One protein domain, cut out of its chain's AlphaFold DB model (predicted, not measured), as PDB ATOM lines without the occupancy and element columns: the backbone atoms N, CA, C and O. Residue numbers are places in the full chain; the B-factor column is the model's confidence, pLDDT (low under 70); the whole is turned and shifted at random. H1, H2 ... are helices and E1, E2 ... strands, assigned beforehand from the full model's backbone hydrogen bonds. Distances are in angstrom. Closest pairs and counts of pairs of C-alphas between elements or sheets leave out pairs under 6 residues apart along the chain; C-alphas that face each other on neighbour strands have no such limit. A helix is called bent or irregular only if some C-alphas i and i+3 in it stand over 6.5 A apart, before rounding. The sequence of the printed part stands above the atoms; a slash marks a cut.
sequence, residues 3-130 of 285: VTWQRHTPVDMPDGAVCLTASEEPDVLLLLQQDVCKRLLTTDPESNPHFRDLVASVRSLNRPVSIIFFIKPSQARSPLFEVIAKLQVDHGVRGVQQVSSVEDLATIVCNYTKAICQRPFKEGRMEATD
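AT A GLANCE: This is residues 3 to 130 of the 285 residues of the protein "Crossover junction endonuclease EME1" of Schistocephalus solidus (UniProt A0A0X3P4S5). A small parallel sheet, E3 E4 E5, forms the core of three layers, helices on both faces, with H1 and H3 on one face and H4a on the other. The hairpin E1 and E2 reaches away as a long arm, and residues 118 to 130 stick out separately. The 128 printed residues, mixed in class, run E1 E2 E3 H1 H2 E4 H3 E5 H4. The whole is loose, radius of gyration of the C-alphas 18.6 A, and elongated, spanning 62 by 33 by 30 A.

IN THESE COORDINATES: E3 is residues 28 to 32, E4 65 to 70 and E5 95 to 99. H1 is 34 to 41, H2 49 to 60, H3 78 to 89. H4, 102 to 128, was assigned as one helix by its hydrogen bonds but is bent, C-alphas 117 and 120 being 7.5 A apart; its arms are H4a, 102 to 117, 22.3 A long, and H4b, 120 to 128. E1, 6 to 12, begins at C-alpha 6 (21.816, -18.889, -33.045) and measures 19.2 A; E2, 18 to 24, measures 19.3 A. H4b ends at C-alpha 128 (27.773, -16.814, -8.959).

HOW THE PARTS SIT: E4 is parallel to E3 (N 30 to O 66, 2.8 A) and to E5 (N 67 to O 95, 2.8 A). E3, H1 H2, E4 and E4, H3, E5 are strand-helix-strand units, parallel neighbours joined through helices, with right-handed crossovers. H3 runs along E5 at a height over the sheet of 10.2 A, C-alphas of Ile 84 and Val 96 closest at 6.6 A. On the opposite face H4a runs along E4 at 10.6 A, C-alphas of Phe 70 and Leu 105 closest at 7.8 A. H2 only grazes the sheet with residues 58 to 59. H1 only just touches H2, with 3 pairs of C-alphas within 8 A, the closest Leu 40 and Phe 51 at 5.9 A. E1 and E2 are antiparallel, N 9 to O 21 being 2.9 A. Every O i to N i+4 pair is within hydrogen-bond range in H1, H2, H3, H4a and H4b.

THE WHOLE: The C-alphas of Asp 15 and Gln 75, the two farthest apart, are 64.3 A apart. The printed part has no cut and no long link. Residues 73 to 78 and 125 to 130 have pLDDT under 70.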
ATOM      1  N   VAL A   3      29.137 -25.125 -39.572       91.81
ATOM      2  CA  VAL A   3      27.984 -25.174 -38.673       91.81
ATOM      3  C   VAL A   3      28.118 -24.012 -37.696       91.81
ATOM      4  O   VAL A   3      29.182 -23.814 -37.102       91.81
ATOM      5  N   THR A   4      27.048 -23.240 -37.559       93.12
ATOM      6  CA  THR A   4      26.921 -22.112 -36.631       93.12
ATOM      7  C   THR A   4      25.648 -22.274 -35.810       93.12
ATOM      8  O   THR A   4      24.769 -23.070 -36.149       93.12
ATOM      9  N   TRP A   5      25.554 -21.534 -34.708       93.69
ATOM     10  CA  TRP A   5      24.407 -21.578 -33.807       93.69
ATOM     11  C   TRP A   5      23.846 -20.176 -33.597       93.69
ATOM     12  O   TRP A   5      24.585 -19.190 -33.584       93.69
ATOM     13  N   GLN A   6      22.533 -20.104 -33.411       92.62
ATOM     14  CA  GLN A   6      21.816 -18.889 -33.045       92.62
ATOM     15  C   GLN A   6      20.963 -19.179 -31.812       92.62
ATOM     16  O   GLN A   6      20.413 -20.273 -31.658       92.62
ATOM     17  N   ARG A   7      20.881 -18.202 -30.914       88.69
ATOM     18  CA  ARG A   7      20.083 -18.256 -29.695       88.69
ATOM     19  C   ARG A   7      18.937 -17.273 -29.810       88.69
ATOM     20  O   ARG A   7      19.149 -16.122 -30.171       88.69
ATOM     21  N   HIS A   8      17.743 -17.725 -29.454       88.94
ATOM     22  CA  HIS A   8      16.562 -16.878 -29.395       88.94
ATOM     23  C   HIS A   8      16.254 -16.547 -27.942       88.94
ATOM     24  O   HIS A   8      16.026 -17.451 -27.135       88.94
ATOM     25  N   THR A   9      16.274 -15.263 -27.606       84.56
ATOM     26  CA  THR A   9      15.916 -14.767 -26.278       84.56
ATOM     27  C   THR A   9      14.566 -14.060 -26.339       84.56
ATOM     28  O   THR A   9      14.381 -13.214 -27.215       84.56
ATOM     29  N   PRO A  10      13.612 -14.399 -25.456       86.81
ATOM     30  CA  PRO A  10      12.370 -13.649 -25.349       86.81
ATOM     31  C   PRO A  10      12.658 -12.261 -24.773       86.81
ATOM     32  O   PRO A  10      13.372 -12.129 -23.780       86.81
ATOM     33  N   VAL A  11      12.109 -11.238 -25.414       83.19
ATOM     34  CA  VAL A  11      12.123  -9.850 -24.963       83.19
ATOM     35  C   VAL A  11      10.674  -9.419 -24.795       83.19
ATOM     36  O   VAL A  11       9.884  -9.501 -25.742       83.19
ATOM     37  N   ASP A  12      10.337  -8.982 -23.585       81.88
ATOM     38  CA  ASP A  12       9.012  -8.466 -23.269       81.88
ATOM     39  C   ASP A  12       8.872  -7.060 -23.855       81.88
ATOM     40  O   ASP A  12       9.613  -6.139 -23.505       81.88
ATOM     41  N   MET A  13       7.929  -6.901 -24.780       80.81
ATOM     42  CA  MET A  13       7.583  -5.598 -25.334       80.81
ATOM     43  C   MET A  13       6.588  -4.886 -24.404       80.81
ATOM     44  O   MET A  13       5.786  -5.551 -23.741       80.81
ATOM     45  N   PRO A  14       6.576  -3.540 -24.376       75.62
ATOM     46  CA  PRO A  14       5.681  -2.759 -23.515       75.62
ATOM     47  C   PRO A  14       4.183  -3.048 -23.736       75.62
ATOM     48  O   PRO A  14       3.392  -2.857 -22.819       75.62
ATOM     49  N   ASP A  15       3.808  -3.581 -24.902       79.56
ATOM     50  CA  ASP A  15       2.430  -3.958 -25.249       79.56
ATOM     51  C   ASP A  15       2.015  -5.351 -24.718       79.56
ATOM     52  O   ASP A  15       0.936  -5.848 -25.039       79.56
ATOM     53  N   GLY A  16       2.871  -6.024 -23.937       76.06
ATOM     54  CA  GLY A  16       2.628  -7.376 -23.413       76.06
ATOM     55  C   GLY A  16       2.878  -8.508 -24.420       76.06
ATOM     56  O   GLY A  16       2.638  -9.676 -24.110       76.06
ATOM     57  N   ALA A  17       3.369  -8.189 -25.622       75.75
ATOM     58  CA  ALA A  17       3.799  -9.169 -26.615       75.75
ATOM     59  C   ALA A  17       5.242  -9.632 -26.347       75.75
ATOM     60  O   ALA A  17       6.130  -8.816 -26.107       75.75
ATOM     61  N   VAL A  18       5.498 -10.939 -26.441       78.38
ATOM     62  CA  VAL A  18       6.852 -11.506 -26.333       78.38
ATOM     63  C   VAL A  18       7.452 -11.628 -27.733       78.38
ATOM     64  O   VAL A  18       6.929 -12.367 -28.568       78.38
ATOM     65  N   CYS A  19       8.553 -10.924 -27.999       82.88
ATOM     66  CA  CYS A  19       9.303 -11.036 -29.253       82.88
ATOM     67  C   CYS A  19      10.576 -11.862 -29.037       82.88
ATOM     68  O   CYS A  19      11.250 -11.715 -28.022       82.88
ATOM     69  N   LEU A  20      10.929 -12.734 -29.983       83.75
ATOM     70  CA  LEU A  20      12.174 -13.505 -29.926       83.75
ATOM     71  C   LEU A  20      13.277 -12.764 -30.687       83.75
ATOM     72  O   LEU A  20      13.251 -12.706 -31.916       83.75
ATOM     73  N   THR A  21      14.277 -12.248 -29.977       85.12
ATOM     74  CA  THR A  21      15.477 -11.676 -30.599       85.12
ATOM     75  C   THR A  21      16.506 -12.774 -30.852       85.12
ATOM     76  O   THR A  21      16.793 -13.590 -29.976       85.12
ATOM     77  N   ALA A  22      17.029 -12.838 -32.078       87.00
ATOM     78  CA  ALA A  22      18.063 -13.793 -32.460       87.00
ATOM     79  C   ALA A  22      19.456 -13.196 -32.208       87.00
ATOM     80  O   ALA A  22      19.766 -12.113 -32.701       87.00
ATOM     81  N   SER A  23      20.300 -13.917 -31.474       86.88
ATOM     82  CA  SER A  23      21.711 -13.600 -31.247       86.88
ATOM     83  C   SER A  23      22.581 -14.722 -31.804       86.88
ATOM     84  O   SER A  23      22.352 -15.892 -31.496       86.88
ATOM     85  N   GLU A  24      23.601 -14.393 -32.596       88.94
ATOM     86  CA  GLU A  24      24.553 -15.399 -33.078       88.94
ATOM     87  C   GLU A  24      25.524 -15.825 -31.974       88.94
ATOM     88  O   GLU A  24      26.074 -14.994 -31.254       88.94
ATOM     89  N   GLU A  25      25.769 -17.131 -31.856       90.25
ATOM     90  CA  GLU A  25      26.800 -17.668 -30.966       90.25
ATOM     91  C   GLU A  25      28.179 -17.515 -31.615       90.25
ATOM     92  O   GLU A  25      28.317 -17.809 -32.799       90.25
ATOM     93  N   PRO A  26      29.236 -17.129 -30.886       89.69
ATOM     94  CA  PRO A  26      30.518 -16.776 -31.496       89.69
ATOM     95  C   PRO A  26      31.229 -17.951 -32.187       89.69
ATOM     96  O   PRO A  26      31.957 -17.725 -33.150       89.69
ATOM     97  N   ASP A  27      31.020 -19.196 -31.750       91.00
ATOM     98  CA  ASP A  27      31.751 -20.356 -32.279       91.00
ATOM     99  C   ASP A  27      31.294 -20.810 -33.662       91.00
ATOM    100  O   ASP A  27      30.104 -20.857 -33.979       91.00
ATOM    101  N   VAL A  28      32.274 -21.234 -34.457       92.75
ATOM    102  CA  VAL A  28      32.071 -21.825 -35.778       92.75
ATOM    103  C   VAL A  28      32.713 -23.204 -35.809       92.75
ATOM    104  O   VAL A  28      33.886 -23.369 -35.473       92.75
ATOM    105  N   LEU A  29      31.958 -24.207 -36.248       93.94
ATOM    106  CA  LEU A  29      32.457 -25.565 -36.421       93.94
ATOM    107  C   LEU A  29      32.619 -25.877 -37.908       93.94
ATOM    108  O   LEU A  29      31.646 -25.901 -38.658       93.94
ATOM    109  N   LEU A  30      33.849 -26.134 -38.343       93.19
ATOM    110  CA  LEU A  30      34.161 -26.519 -39.714       93.19
ATOM    111  C   LEU A  30      34.285 -28.036 -39.828       93.19
ATOM    112  O   LEU A  30      35.050 -28.674 -39.112       93.19
ATOM    113  N   LEU A  31      33.562 -28.607 -40.782       92.75
ATOM    114  CA  LEU A  31      33.625 -30.014 -41.153       92.75
ATOM    115  C   LEU A  31      34.392 -30.141 -42.472       92.75
ATOM    116  O   LEU A  31      33.929 -29.661 -43.521       92.75
ATOM    117  N   LEU A  32      35.561 -30.783 -42.414       90.81
ATOM    118  CA  LEU A  32      36.405 -31.072 -43.570       90.81
ATOM    119  C   LEU A  32      36.166 -32.506 -44.045       90.81
ATOM    120  O   LEU A  32      36.340 -33.466 -43.295       90.81
ATOM    121  N   GLN A  33      35.755 -32.642 -45.305       89.81
ATOM    122  CA  GLN A  33      35.510 -33.933 -45.944       89.81
ATOM    123  C   GLN A  33      36.816 -34.647 -46.296       89.81
ATOM    124  O   GLN A  33      37.853 -34.012 -46.498       89.81
ATOM    125  N   GLN A  34      36.735 -35.967 -46.466       86.38
ATOM    126  CA  GLN A  34      37.888 -36.831 -46.704       86.38
ATOM    127  C   GLN A  34      38.776 -36.370 -47.874       86.38
ATOM    128  O   GLN A  34      39.998 -36.434 -47.765       86.38
ATOM    129  N   ASP A  35      38.196 -35.873 -48.967       85.88
ATOM    130  CA  ASP A  35      38.955 -35.464 -50.158       85.88
ATOM    131  C   ASP A  35      39.699 -34.138 -49.969       85.88
ATOM    132  O   ASP A  35      40.782 -33.933 -50.519       85.88
ATOM    133  N   VAL A  36      39.140 -33.235 -49.163       84.94
ATOM    134  CA  VAL A  36      39.822 -32.000 -48.759       84.94
ATOM    135  C   VAL A  36      40.952 -32.346 -47.793       84.94
ATOM    136  O   VAL A  36      42.076 -31.900 -47.988       84.94
ATOM    137  N   CYS A  37      40.690 -33.221 -46.819       84.38
ATOM    138  CA  CYS A  37      41.700 -33.699 -45.878       84.38
ATOM    139  C   CYS A  37      42.880 -34.359 -46.602       84.38
ATOM    140  O   CYS A  37      44.022 -34.048 -46.301       84.38
ATOM    141  N   LYS A  38      42.637 -35.219 -47.600       84.06
ATOM    142  CA  LYS A  38      43.721 -35.833 -48.387       84.06
ATOM    143  C   LYS A  38      44.590 -34.782 -49.076       84.06
ATOM    144  O   LYS A  38      45.802 -34.851 -48.948       84.06
ATOM    145  N   ARG A  39      43.985 -33.789 -49.737       85.12
ATOM    146  CA  ARG A  39      44.716 -32.689 -50.394       85.12
ATOM    147  C   ARG A  39      45.484 -31.803 -49.419       85.12
ATOM    148  O   ARG A  39      46.511 -31.252 -49.788       85.12
ATOM    149  N   LEU A  40      45.006 -31.666 -48.185       83.31
ATOM    150  CA  LEU A  40      45.718 -30.947 -47.126       83.31
ATOM    151  C   LEU A  40      46.937 -31.725 -46.606       83.31
ATOM    152  O   LEU A  40      47.882 -31.110 -46.131       83.31
ATOM    153  N   LEU A  41      46.920 -33.056 -46.710       82.06
ATOM    154  CA  LEU A  41      47.921 -33.955 -46.125       82.06
ATOM    155  C   LEU A  41      48.962 -34.486 -47.129       82.06
ATOM    156  O   LEU A  41      49.842 -35.243 -46.732       82.06
ATOM    157  N   THR A  42      48.856 -34.154 -48.419       79.00
ATOM    158  CA  THR A  42      49.745 -34.673 -49.483       79.00
ATOM    159  C   THR A  42      51.132 -34.042 -49.516       79.00
ATOM    160  O   THR A  42      52.039 -34.600 -50.125       79.00
ATOM    161  N   THR A  43      51.291 -32.859 -48.938       75.44
ATOM    162  CA  THR A  43      52.501 -32.040 -49.043       75.44
ATOM    163  C   THR A  43      52.685 -31.303 -47.728       75.44
ATOM    164  O   THR A  43      51.702 -31.107 -47.007       75.44
ATOM    165  N   ASP A  44      53.917 -30.893 -47.427       79.50
ATOM    166  CA  ASP A  44      54.221 -30.131 -46.222       79.50
ATOM    167  C   ASP A  44      53.249 -28.948 -46.060       79.50
ATOM    168  O   ASP A  44      52.939 -28.246 -47.032       79.50
ATOM    169  N   PRO A  45      52.752 -28.698 -44.839       74.75
ATOM    170  CA  PRO A  45      51.699 -27.712 -44.593       74.75
ATOM    171  C   PRO A  45      52.067 -26.302 -45.073       74.75
ATOM    172  O   PRO A  45      51.198 -25.547 -45.499       74.75
ATOM    173  N   GLU A  46      53.351 -25.941 -45.054       75.44
ATOM    174  CA  GLU A  46      53.809 -24.615 -45.484       75.44
ATOM    175  C   GLU A  46      53.807 -24.418 -46.996       75.44
ATOM    176  O   GLU A  46      53.548 -23.307 -47.464       75.44
ATOM    177  N   SER A  47      54.079 -25.462 -47.776       82.38
ATOM    178  CA  SER A  47      54.103 -25.395 -49.241       82.38
ATOM    179  C   SER A  47      52.736 -25.697 -49.860       82.38
ATOM    180  O   SER A  47      52.520 -25.398 -51.034       82.38
ATOM    181  N   ASN A  48      51.791 -26.217 -49.073       86.75
ATOM    182  CA  ASN A  48      50.464 -26.578 -49.544       86.75
ATOM    183  C   ASN A  48      49.543 -25.346 -49.723       86.75
ATOM    184  O   ASN A  48      49.170 -24.708 -48.731       86.75
ATOM    185  N   PRO A  49      49.095 -25.020 -50.954       87.50
ATOM    186  CA  PRO A  49      48.207 -23.880 -51.190       87.50
ATOM    187  C   PRO A  49      46.855 -24.041 -50.485       87.50
ATOM    188  O   PRO A  49      46.343 -23.084 -49.914       87.50
ATOM    189  N   HIS A  50      46.319 -25.264 -50.412       86.94
ATOM    190  CA  HIS A  50      45.038 -25.522 -49.753       86.94
ATOM    191  C   HIS A  50      45.090 -25.279 -48.244       86.94
ATOM    192  O   HIS A  50      44.084 -24.891 -47.648       86.94
ATOM    193  N   PHE A  51      46.253 -25.495 -47.620       88.00
ATOM    194  CA  PHE A  51      46.448 -25.171 -46.211       88.00
ATOM    195  C   PHE A  51      46.437 -23.655 -46.001       88.00
ATOM    196  O   PHE A  51      45.732 -23.162 -45.124       88.00
ATOM    197  N   ARG A  52      47.135 -22.900 -46.859       88.56
ATOM    198  CA  ARG A  52      47.152 -21.429 -46.800       88.56
ATOM    199  C   ARG A  52      45.760 -20.826 -47.007       88.56
ATOM    200  O   ARG A  52      45.377 -19.939 -46.248       88.56
ATOM    201  N   ASP A  53      44.988 -21.341 -47.960       89.56
ATOM    202  CA  ASP A  53      43.619 -20.881 -48.230       89.56
ATOM    203  C   ASP A  53      42.673 -21.157 -47.052       89.56
ATOM    204  O   ASP A  53      41.863 -20.305 -46.669       89.56
ATOM    205  N   LEU A  54      42.794 -22.341 -46.437       89.06
ATOM    206  CA  LEU A  54      42.039 -22.696 -45.236       89.06
ATOM    207  C   LEU A  54      42.359 -21.728 -44.094       89.06
ATOM    208  O   LEU A  54      41.450 -21.208 -43.453       89.06
ATOM    209  N   VAL A  55      43.641 -21.454 -43.863       89.31
ATOM    210  CA  VAL A  55      44.100 -20.537 -42.815       89.31
ATOM    211  C   VAL A  55      43.639 -19.106 -43.080       89.31
ATOM    212  O   VAL A  55      43.173 -18.439 -42.159       89.31
ATOM    213  N   ALA A  56      43.712 -18.638 -44.327       89.50
ATOM    214  CA  ALA A  56      43.198 -17.328 -44.714       89.50
ATOM    215  C   ALA A  56      41.689 -17.216 -44.438       89.50
ATOM    216  O   ALA A  56      41.237 -16.208 -43.896       89.50
ATOM    217  N   SER A  57      40.933 -18.279 -44.726       88.12
ATOM    218  CA  SER A  57      39.492 -18.355 -44.451       88.12
ATOM    219  C   SER A  57      39.178 -18.386 -42.953       88.12
ATOM    220  O   SER A  57      38.233 -17.751 -42.500       88.12
ATOM    221  N   VAL A  58      39.970 -19.101 -42.150       88.06
ATOM    222  CA  VAL A  58      39.807 -19.119 -40.686       88.06
ATOM    223  C   VAL A  58      40.101 -17.739 -40.094       88.06
ATOM    224  O   VAL A  58      39.357 -17.268 -39.237       88.06
ATOM    225  N   ARG A  59      41.147 -17.064 -40.583       87.44
ATOM    226  CA  ARG A  59      41.518 -15.715 -40.135       87.44
ATOM    227  C   ARG A  59      40.484 -14.662 -40.530       87.44
ATOM    228  O   ARG A  59      40.216 -13.769 -39.734       87.44
ATOM    229  N   SER A  60      39.879 -14.766 -41.715       89.19
ATOM    230  CA  SER A  60      38.876 -13.795 -42.172       89.19
ATOM    231  C   SER A  60      37.565 -13.854 -41.383       89.19
ATOM    232  O   SER A  60      36.870 -12.847 -41.292       89.19
ATOM    233  N   LEU A  61      37.240 -15.000 -40.775       84.19
ATOM    234  CA  LEU A  61      36.017 -15.170 -39.984       84.19
ATOM    235  C   LEU A  61      36.034 -14.410 -38.647       84.19
ATOM    236  O   LEU A  61      34.962 -14.197 -38.086       84.19
ATOM    237  N   ASN A  62      37.210 -14.022 -38.132       85.88
ATOM    238  CA  ASN A  62      37.402 -13.321 -36.849       85.88
ATOM    239  C   ASN A  62      36.576 -13.896 -35.671       85.88
ATOM    240  O   ASN A  62      36.078 -13.170 -34.811       85.88
ATOM    241  N   ARG A  63      36.387 -15.219 -35.658       88.50
ATOM    242  CA  ARG A  63      35.564 -15.967 -34.696       88.50
ATOM    243  C   ARG A  63      36.327 -17.200 -34.214       88.50
ATOM    244  O   ARG A  63      37.174 -17.703 -34.950       88.50
ATOM    245  N   PRO A  64      36.043 -17.723 -33.008       90.25
ATOM    246  CA  PRO A  64      36.642 -18.971 -32.556       90.25
ATOM    247  C   PRO A  64      36.179 -20.133 -33.442       90.25
ATOM    248  O   PRO A  64      34.991 -20.458 -33.502       90.25
ATOM    249  N   VAL A  65      37.134 -20.766 -34.126       92.81
ATOM    250  CA  VAL A  65      36.876 -21.891 -35.029       92.81
ATOM    251  C   VAL A  65      37.340 -23.203 -34.398       92.81
ATOM    252  O   VAL A  65      38.457 -23.295 -33.884       92.81
ATOM    253  N   SER A  66      36.500 -24.231 -34.500       93.88
ATOM    254  CA  SER A  66      36.866 -25.631 -34.273       93.88
ATOM    255  C   SER A  66      36.743 -26.412 -35.579       93.88
ATOM    256  O   SER A  66      35.829 -26.170 -36.364       93.88
ATOM    257  N   ILE A  67      37.644 -27.361 -35.826       93.56
ATOM    258  CA  ILE A  67      37.706 -28.125 -37.076       93.56
ATOM    259  C   ILE A  67      37.569 -29.622 -36.782       93.56
ATOM    260  O   ILE A  67      38.271 -30.170 -35.932       93.56
ATOM    261  N   ILE A  68      36.695 -30.300 -37.524       93.12
ATOM    262  CA  ILE A  68      36.567 -31.757 -37.521       93.12
ATOM    263  C   ILE A  68      37.023 -32.305 -38.872       93.12
ATOM    264  O   ILE A  68      36.438 -32.010 -39.918       93.12
ATOM    265  N   PHE A  69      38.056 -33.139 -38.836       90.94
ATOM    266  CA  PHE A  69      38.574 -33.881 -39.977       90.94
ATOM    267  C   PHE A  69      37.810 -35.198 -40.113       90.94
ATOM    268  O   PHE A  69      38.026 -36.125 -39.332       90.94
ATOM    269  N   PHE A  70      36.942 -35.305 -41.120       89.94
ATOM    270  CA  PHE A  70      36.285 -36.565 -41.460       89.94
ATOM    271  C   PHE A  70      37.199 -37.389 -42.375       89.94
ATOM    272  O   PHE A  70      37.159 -37.279 -43.602       89.94
ATOM    273  N   ILE A  71      38.089 -38.174 -41.772       86.75
ATOM    274  CA  ILE A  71      39.076 -38.986 -42.483       86.75
ATOM    275  C   ILE A  71      39.245 -40.341 -41.794       86.75
ATOM    276  O   ILE A  71      39.554 -40.436 -40.604       86.75
ATOM    277  N   LYS A  72      39.073 -41.416 -42.574       80.38
ATOM    278  CA  LYS A  72      39.385 -42.776 -42.119       80.38
ATOM    279  C   LYS A  72      40.860 -42.843 -41.711       80.38
ATOM    280  O   LYS A  72      41.685 -42.274 -42.427       80.38
ATOM    281  N   PRO A  73      41.209 -43.521 -40.605       67.38
ATOM    282  CA  PRO A  73      42.592 -43.633 -40.170       67.38
ATOM    283  C   PRO A  73      43.406 -44.338 -41.261       67.38
ATOM    284  O   PRO A  73      43.322 -45.549 -41.434       67.38
ATOM    285  N   SER A  74      44.152 -43.554 -42.037       63.41
ATOM    286  CA  SER A  74      45.178 -44.057 -42.945       63.41
ATOM    287  C   SER A  74      46.474 -44.261 -42.160       63.41
ATOM    288  O   SER A  74      46.684 -43.636 -41.119       63.41
ATOM    289  N   GLN A  75      47.350 -45.139 -42.647       55.25
ATOM    290  CA  GLN A  75      48.589 -45.532 -41.967       55.25
ATOM    291  C   GLN A  75      49.588 -44.370 -41.767       55.25
ATOM    292  O   GLN A  75      50.434 -44.443 -40.879       55.25
ATOM    293  N   ALA A  76      49.461 -43.267 -42.513       57.41
ATOM    294  CA  ALA A  76      50.293 -42.074 -42.353       57.41
ATOM    295  C   ALA A  76      49.719 -41.126 -41.281       57.41
ATOM    296  O   ALA A  76      49.023 -40.159 -41.584       57.41
ATOM    297  N   ARG A  77      50.002 -41.420 -40.006       64.75
ATOM    298  CA  ARG A  77      49.628 -40.560 -38.865       64.75
ATOM    299  C   ARG A  77      50.457 -39.270 -38.774       64.75
ATOM    300  O   ARG A  77      49.973 -38.284 -38.233       64.75
ATOM    301  N   SER A  78      51.683 -39.270 -39.298       69.62
ATOM    302  CA  SER A  78      52.636 -38.158 -39.181       69.62
ATOM    303  C   SER A  78      52.174 -36.827 -39.799       69.62
ATOM    304  O   SER A  78      52.161 -35.847 -39.055       69.62
ATOM    305  N   PRO A  79      51.729 -36.742 -41.074       80.94
ATOM    306  CA  PRO A  79      51.381 -35.451 -41.681       80.94
ATOM    307  C   PRO A  79      50.140 -34.819 -41.038       80.94
ATOM    308  O   PRO A  79      50.006 -33.600 -40.982       80.94
ATOM    309  N   LEU A  80      49.228 -35.644 -40.511       83.50
ATOM    310  CA  LEU A  80      48.017 -35.161 -39.856       83.50
ATOM    311  C   LEU A  80      48.342 -34.457 -38.540       83.50
ATOM    312  O   LEU A  80      47.817 -33.376 -38.300       83.50
ATOM    313  N   PHE A  81      49.230 -35.011 -37.715       86.56
ATOM    314  CA  PHE A  81      49.604 -34.355 -36.462       86.56
ATOM    315  C   PHE A  81      50.358 -33.044 -36.679       86.56
ATOM    316  O   PHE A  81      50.139 -32.108 -35.917       86.56
ATOM    317  N   GLU A  82      51.178 -32.943 -37.726       87.75
ATOM    318  CA  GLU A  82      51.866 -31.693 -38.060       87.75
ATOM    319  C   GLU A  82      50.878 -30.595 -38.482       87.75
ATOM    320  O   GLU A  82      50.920 -29.482 -37.958       87.75
ATOM    321  N   VAL A  83      49.928 -30.924 -39.367       87.50
ATOM    322  CA  VAL A  83      48.856 -30.003 -39.777       87.50
ATOM    323  C   VAL A  83      48.023 -29.562 -38.572       87.50
ATOM    324  O   VAL A  83      47.731 -28.376 -38.425       87.50
ATOM    325  N   ILE A  84      47.655 -30.495 -37.689       89.06
ATOM    326  CA  ILE A  84      46.902 -30.183 -36.468       89.06
ATOM    327  C   ILE A  84      47.707 -29.255 -35.555       89.06
ATOM    328  O   ILE A  84      47.161 -28.255 -35.088       89.06
ATOM    329  N   ALA A  85      48.988 -29.555 -35.329       89.31
ATOM    330  CA  ALA A  85      49.857 -28.744 -34.484       89.31
ATOM    331  C   ALA A  85      49.971 -27.311 -35.016       89.31
ATOM    332  O   ALA A  85      49.769 -26.372 -34.251       89.31
ATOM    333  N   LYS A  86      50.180 -27.127 -36.325       89.25
ATOM    334  CA  LYS A  86      50.235 -25.790 -36.937       89.25
ATOM    335  C   LYS A  86      48.909 -25.039 -36.846       89.25
ATOM    336  O   LYS A  86      48.889 -23.862 -36.503       89.25
ATOM    337  N   LEU A  87      47.777 -25.711 -37.076       90.25
ATOM    338  CA  LEU A  87      46.458 -25.082 -36.912       90.25
ATOM    339  C   LEU A  87      46.216 -24.613 -35.470       90.25
ATOM    340  O   LEU A  87      45.635 -23.548 -35.262       90.25
ATOM    341  N   GLN A  88      46.653 -25.391 -34.480       91.12
ATOM    342  CA  GLN A  88      46.460 -25.062 -33.069       91.12
ATOM    343  C   GLN A  88      47.432 -23.983 -32.579       91.12
ATOM    344  O   GLN A  88      46.998 -23.042 -31.920       91.12
ATOM    345  N   VAL A  89      48.720 -24.100 -32.911       90.25
ATOM    346  CA  VAL A  89      49.782 -23.216 -32.405       90.25
ATOM    347  C   VAL A  89      49.852 -21.910 -33.197       90.25
ATOM    348  O   VAL A  89      49.795 -20.837 -32.603       90.25
ATOM    349  N   ASP A  90      49.904 -21.977 -34.528       89.00
ATOM    350  CA  ASP A  90      50.184 -20.802 -35.370       89.00
ATOM    351  C   ASP A  90      48.915 -20.034 -35.763       89.00
ATOM    352  O   ASP A  90      48.960 -18.877 -36.204       89.00
ATOM    353  N   HIS A  91      47.759 -20.699 -35.690       86.31
ATOM    354  CA  HIS A  91      46.487 -20.173 -36.194       86.31
ATOM    355  C   HIS A  91      45.370 -20.143 -35.148       86.31
ATOM    356  O   HIS A  91      44.277 -19.672 -35.459       86.31
ATOM    357  N   GLY A  92      45.638 -20.584 -33.913       85.56
ATOM    358  CA  GLY A  92      44.723 -20.428 -32.781       85.56
ATOM    359  C   GLY A  92      43.392 -21.173 -32.927       85.56
ATOM    360  O   GLY A  92      42.398 -20.780 -32.315       85.56
ATOM    361  N   VAL A  93      43.338 -22.234 -33.739       90.00
ATOM    362  CA  VAL A  93      42.135 -23.069 -33.864       90.00
ATOM    363  C   VAL A  93      41.860 -23.744 -32.515       90.00
ATOM    364  O   VAL A  93      42.682 -24.517 -32.023       90.00
ATOM    365  N   ARG A  94      40.690 -23.471 -31.914       86.88
ATOM    366  CA  ARG A  94      40.355 -23.865 -30.528       86.88
ATOM    367  C   ARG A  94      40.350 -25.371 -30.311       86.88
ATOM    368  O   ARG A  94      40.751 -25.854 -29.256       86.88
ATOM    369  N   GLY A  95      39.833 -26.108 -31.284       87.62
ATOM    370  CA  GLY A  95      39.660 -27.546 -31.178       87.62
ATOM    371  C   GLY A  95      39.815 -28.197 -32.533       87.62
ATOM    372  O   GLY A  95      39.160 -27.799 -33.492       87.62
ATOM    373  N   VAL A  96      40.664 -29.216 -32.599       90.31
ATOM    374  CA  VAL A  96      40.841 -30.021 -33.798       90.31
ATOM    375  C   VAL A  96      40.602 -31.479 -33.445       90.31
ATOM    376  O   VAL A  96      41.226 -32.007 -32.527       90.31
ATOM    377  N   GLN A  97      39.665 -32.121 -34.138       89.94
ATOM    378  CA  GLN A  97      39.301 -33.516 -33.892       89.94
ATOM    379  C   GLN A  97      39.294 -34.310 -35.194       89.94
ATOM    380  O   GLN A  97      38.902 -33.803 -36.242       89.94
ATOM    381  N   GLN A  98      39.713 -35.571 -35.121       90.12
ATOM    382  CA  GLN A  98      39.629 -36.513 -36.230       90.12
ATOM    383  C   GLN A  98      38.489 -37.495 -35.980       90.12
ATOM    384  O   GLN A  98      38.364 -38.040 -34.885       90.12
ATOM    385  N   VAL A  99      37.693 -37.747 -37.015       90.94
ATOM    386  CA  VAL A  99      36.558 -38.662 -36.975       90.94
ATOM    387  C   VAL A  99      36.567 -39.557 -38.208       90.94
ATOM    388  O   VAL A  99      36.845 -39.101 -39.317       90.94
ATOM    389  N   SER A 100      36.258 -40.838 -38.020       88.88
ATOM    390  CA  SER A 100      36.243 -41.844 -39.086       88.88
ATOM    391  C   SER A 100      34.841 -42.356 -39.429       88.88
ATOM    392  O   SER A 100      34.626 -42.788 -40.564       88.88
ATOM    393  N   SER A 101      33.904 -42.298 -38.476       91.50
ATOM    394  CA  SER A 101      32.515 -42.749 -38.614       91.50
ATOM    395  C   SER A 101      31.530 -41.580 -38.595       91.50
ATOM    396  O   SER A 101      31.741 -40.571 -37.924       91.50
ATOM    397  N   VAL A 102      30.424 -41.717 -39.326       92.25
ATOM    398  CA  VAL A 102      29.337 -40.724 -39.319       92.25
ATOM    399  C   VAL A 102      28.631 -40.695 -37.957       92.25
ATOM    400  O   VAL A 102      28.200 -39.633 -37.519       92.25
ATOM    401  N   GLU A 103      28.570 -41.827 -37.255       94.44
ATOM    402  CA  GLU A 103      27.983 -41.924 -35.911       94.44
ATOM    403  C   GLU A 103      28.782 -41.110 -34.884       94.44
ATOM    404  O   GLU A 103      28.218 -40.337 -34.104       94.44
ATOM    405  N   ASP A 104      30.111 -41.218 -34.938       91.88
ATOM    406  CA  ASP A 104      31.021 -40.430 -34.106       91.88
ATOM    407  C   ASP A 104      30.910 -38.940 -34.438       91.88
ATOM    408  O   ASP A 104      30.882 -38.097 -33.540       91.88
ATOM    409  N   LEU A 105      30.791 -38.608 -35.731       92.44
ATOM    410  CA  LEU A 105      30.627 -37.230 -36.190       92.44
ATOM    411  C   LEU A 105      29.338 -36.629 -35.624       92.44
ATOM    412  O   LEU A 105      29.373 -35.542 -35.047       92.44
ATOM    413  N   ALA A 106      28.221 -37.350 -35.740       94.12
ATOM    414  CA  ALA A 106      26.937 -36.935 -35.190       94.12
ATOM    415  C   ALA A 106      27.018 -36.762 -33.667       94.12
ATOM    416  O   ALA A 106      26.605 -35.730 -33.142       94.12
ATOM    417  N   THR A 107      27.634 -37.714 -32.964       94.69
ATOM    418  CA  THR A 107      27.824 -37.655 -31.507       94.69
ATOM    419  C   THR A 107      28.624 -36.420 -31.093       94.69
ATOM    420  O   THR A 107      28.235 -35.706 -30.166       94.69
ATOM    421  N   ILE A 108      29.718 -36.122 -31.794       92.62
ATOM    422  CA  ILE A 108      30.549 -34.945 -31.528       92.62
ATOM    423  C   ILE A 108      29.769 -33.657 -31.794       92.62
ATOM    424  O   ILE A 108      29.764 -32.774 -30.937       92.62
ATOM    425  N   VAL A 109      29.062 -33.548 -32.921       93.94
ATOM    426  CA  VAL A 109      28.250 -32.362 -33.246       93.94
ATOM    427  C   VAL A 109      27.128 -32.154 -32.218       93.94
ATOM    428  O   VAL A 109      26.904 -31.025 -31.771       93.94
ATOM    429  N   CYS A 110      26.466 -33.226 -31.766       94.94
ATOM    430  CA  CYS A 110      25.479 -33.170 -30.685       94.94
ATOM    431  C   CYS A 110      26.104 -32.701 -29.364       94.94
ATOM    432  O   CYS A 110      25.533 -31.850 -28.678       94.94
ATOM    433  N   ASN A 111      27.290 -33.207 -29.016       94.19
ATOM    434  CA  ASN A 111      28.015 -32.793 -27.814       94.19
ATOM    435  C   ASN A 111      28.440 -31.318 -27.878       94.19
ATOM    436  O   ASN A 111      28.277 -30.607 -26.885       94.19
ATOM    437  N   TYR A 112      28.915 -30.842 -29.033       93.38
ATOM    438  CA  TYR A 112      29.220 -29.426 -29.272       93.38
ATOM    439  C   TYR A 112      27.977 -28.554 -29.109       93.38
ATOM    440  O   TYR A 112      28.000 -27.586 -28.352       93.38
ATOM    441  N   THR A 113      26.873 -28.941 -29.747       94.38
ATOM    442  CA  THR A 113      25.597 -28.220 -29.649       94.38
ATOM    443  C   THR A 113      25.142 -28.134 -28.193       94.38
ATOM    444  O   THR A 113      24.857 -27.050 -27.691       94.38
ATOM    445  N   LYS A 114      25.178 -29.252 -27.456       94.62
ATOM    446  CA  LYS A 114      24.853 -29.281 -26.025       94.62
ATOM    447  C   LYS A 114      25.778 -28.382 -25.201       94.62
ATOM    448  O   LYS A 114      25.310 -27.712 -24.281       94.62
ATOM    449  N   ALA A 115      27.074 -28.362 -25.506       91.56
ATOM    450  CA  ALA A 115      28.039 -27.516 -24.815       91.56
ATOM    451  C   ALA A 115      27.748 -26.022 -25.028       91.56
ATOM    452  O   ALA A 115      27.759 -25.274 -24.052       91.56
ATOM    453  N   ILE A 116      27.419 -25.614 -26.258       91.75
ATOM    454  CA  ILE A 116      27.051 -24.233 -26.606       91.75
ATOM    455  C   ILE A 116      25.731 -23.842 -25.932       91.75
ATOM    456  O   ILE A 116      25.653 -22.808 -25.269       91.75
ATOM    457  N   CYS A 117      24.710 -24.703 -25.978       90.50
ATOM    458  CA  CYS A 117      23.437 -24.444 -25.300       90.50
ATOM    459  C   CYS A 117      23.620 -24.200 -23.792       90.50
ATOM    460  O   CYS A 117      22.995 -23.292 -23.243       90.50
ATOM    461  N   GLN A 118      24.487 -24.981 -23.136       89.81
ATOM    462  CA  GLN A 118      24.733 -24.923 -21.690       89.81
ATOM    463  C   GLN A 118      25.735 -23.847 -21.252       89.81
ATOM    464  O   GLN A 118      25.882 -23.638 -20.047       89.81
ATOM    465  N   ARG A 119      26.450 -23.205 -22.179       87.38
ATOM    466  CA  ARG A 119      27.501 -22.229 -21.869       87.38
ATOM    467  C   ARG A 119      27.045 -21.095 -20.945       87.38
ATOM    468  O   ARG A 119      27.624 -21.022 -19.865       87.38
ATOM    469  N   PRO A 120      26.012 -20.292 -21.270       84.50
ATOM    470  CA  PRO A 120      25.645 -19.142 -20.436       84.50
ATOM    471  C   PRO A 120      25.240 -19.567 -19.021       84.50
ATOM    472  O   PRO A 120      25.588 -18.921 -18.041       84.50
ATOM    473  N   PHE A 121      24.581 -20.724 -18.890       82.00
ATOM    474  CA  PHE A 121      24.256 -21.299 -17.586       82.00
ATOM    475  C   PHE A 121      25.512 -21.677 -16.781       82.00
ATOM    476  O   PHE A 121      25.541 -21.520 -15.563       82.00
ATOM    477  N   LYS A 122      26.554 -22.199 -17.438       81.62
ATOM    478  CA  LYS A 122      27.815 -22.564 -16.775       81.62
ATOM    479  C   LYS A 122      28.661 -21.342 -16.438       81.62
ATOM    480  O   LYS A 122      29.238 -21.336 -15.359       81.62
ATOM    481  N   GLU A 123      28.717 -20.349 -17.318       78.31
ATOM    482  CA  GLU A 123      29.401 -19.071 -17.080       78.31
ATOM    483  C   GLU A 123      28.772 -18.343 -15.895       78.31
ATOM    484  O   GLU A 123      29.454 -18.141 -14.893       78.31
ATOM    485  N   GLY A 124      27.450 -18.139 -15.911       71.00
ATOM    486  CA  GLY A 124      26.745 -17.525 -14.785       71.00
ATOM    487  C   GLY A 124      26.870 -18.324 -13.483       71.00
ATOM    488  O   GLY A 124      26.950 -17.746 -12.404       71.00
ATOM    489  N   ARG A 125      26.961 -19.662 -13.545       68.44
ATOM    490  CA  ARG A 125      27.245 -20.477 -12.353       68.44
ATOM    491  C   ARG A 125      28.666 -20.273 -11.832       68.44
ATOM    492  O   ARG A 125      28.842 -20.308 -10.622       68.44
ATOM    493  N   MET A 126      29.666 -20.144 -12.703       63.75
ATOM    494  CA  MET A 126      31.048 -19.904 -12.275       63.75
ATOM    495  C   MET A 126      31.172 -18.539 -11.600       63.75
ATOM    496  O   MET A 126      31.754 -18.473 -10.520       63.75
ATOM    497  N   GLU A 127      30.553 -17.513 -12.185       65.25
ATOM    498  CA  GLU A 127      30.479 -16.158 -11.628       65.25
ATOM    499  C   GLU A 127      29.744 -16.150 -10.281       65.25
ATOM    500  O   GLU A 127      30.296 -15.704  -9.286       65.25
ATOM    501  N   ALA A 128      28.557 -16.761 -10.197       61.06
ATOM    502  CA  ALA A 128      27.773 -16.814  -8.959       61.06
ATOM    503  C   ALA A 128      28.407 -17.658  -7.839       61.06
ATOM    504  O   ALA A 128      27.964 -17.593  -6.695       61.06
ATOM    505  N   THR A 129      29.389 -18.509  -8.153       56.44
ATOM    506  CA  THR A 129      30.060 -19.329  -7.136       56.44
ATOM    507  C   THR A 129      31.185 -18.618  -6.392       56.44
ATOM    508  O   THR A 129      31.762 -19.294  -5.548       56.44
ATOM    509  N   ASP A 130      31.498 -17.338  -6.673       54.62
ATOM    510  CA  ASP A 130      32.402 -16.465  -5.885       54.62
ATOM    511  C   ASP A 130      33.534 -17.227  -5.163       54.62
ATOM    512  O   ASP A 130      33.687 -17.200  -3.945       54.62
TER     513      ASP A 130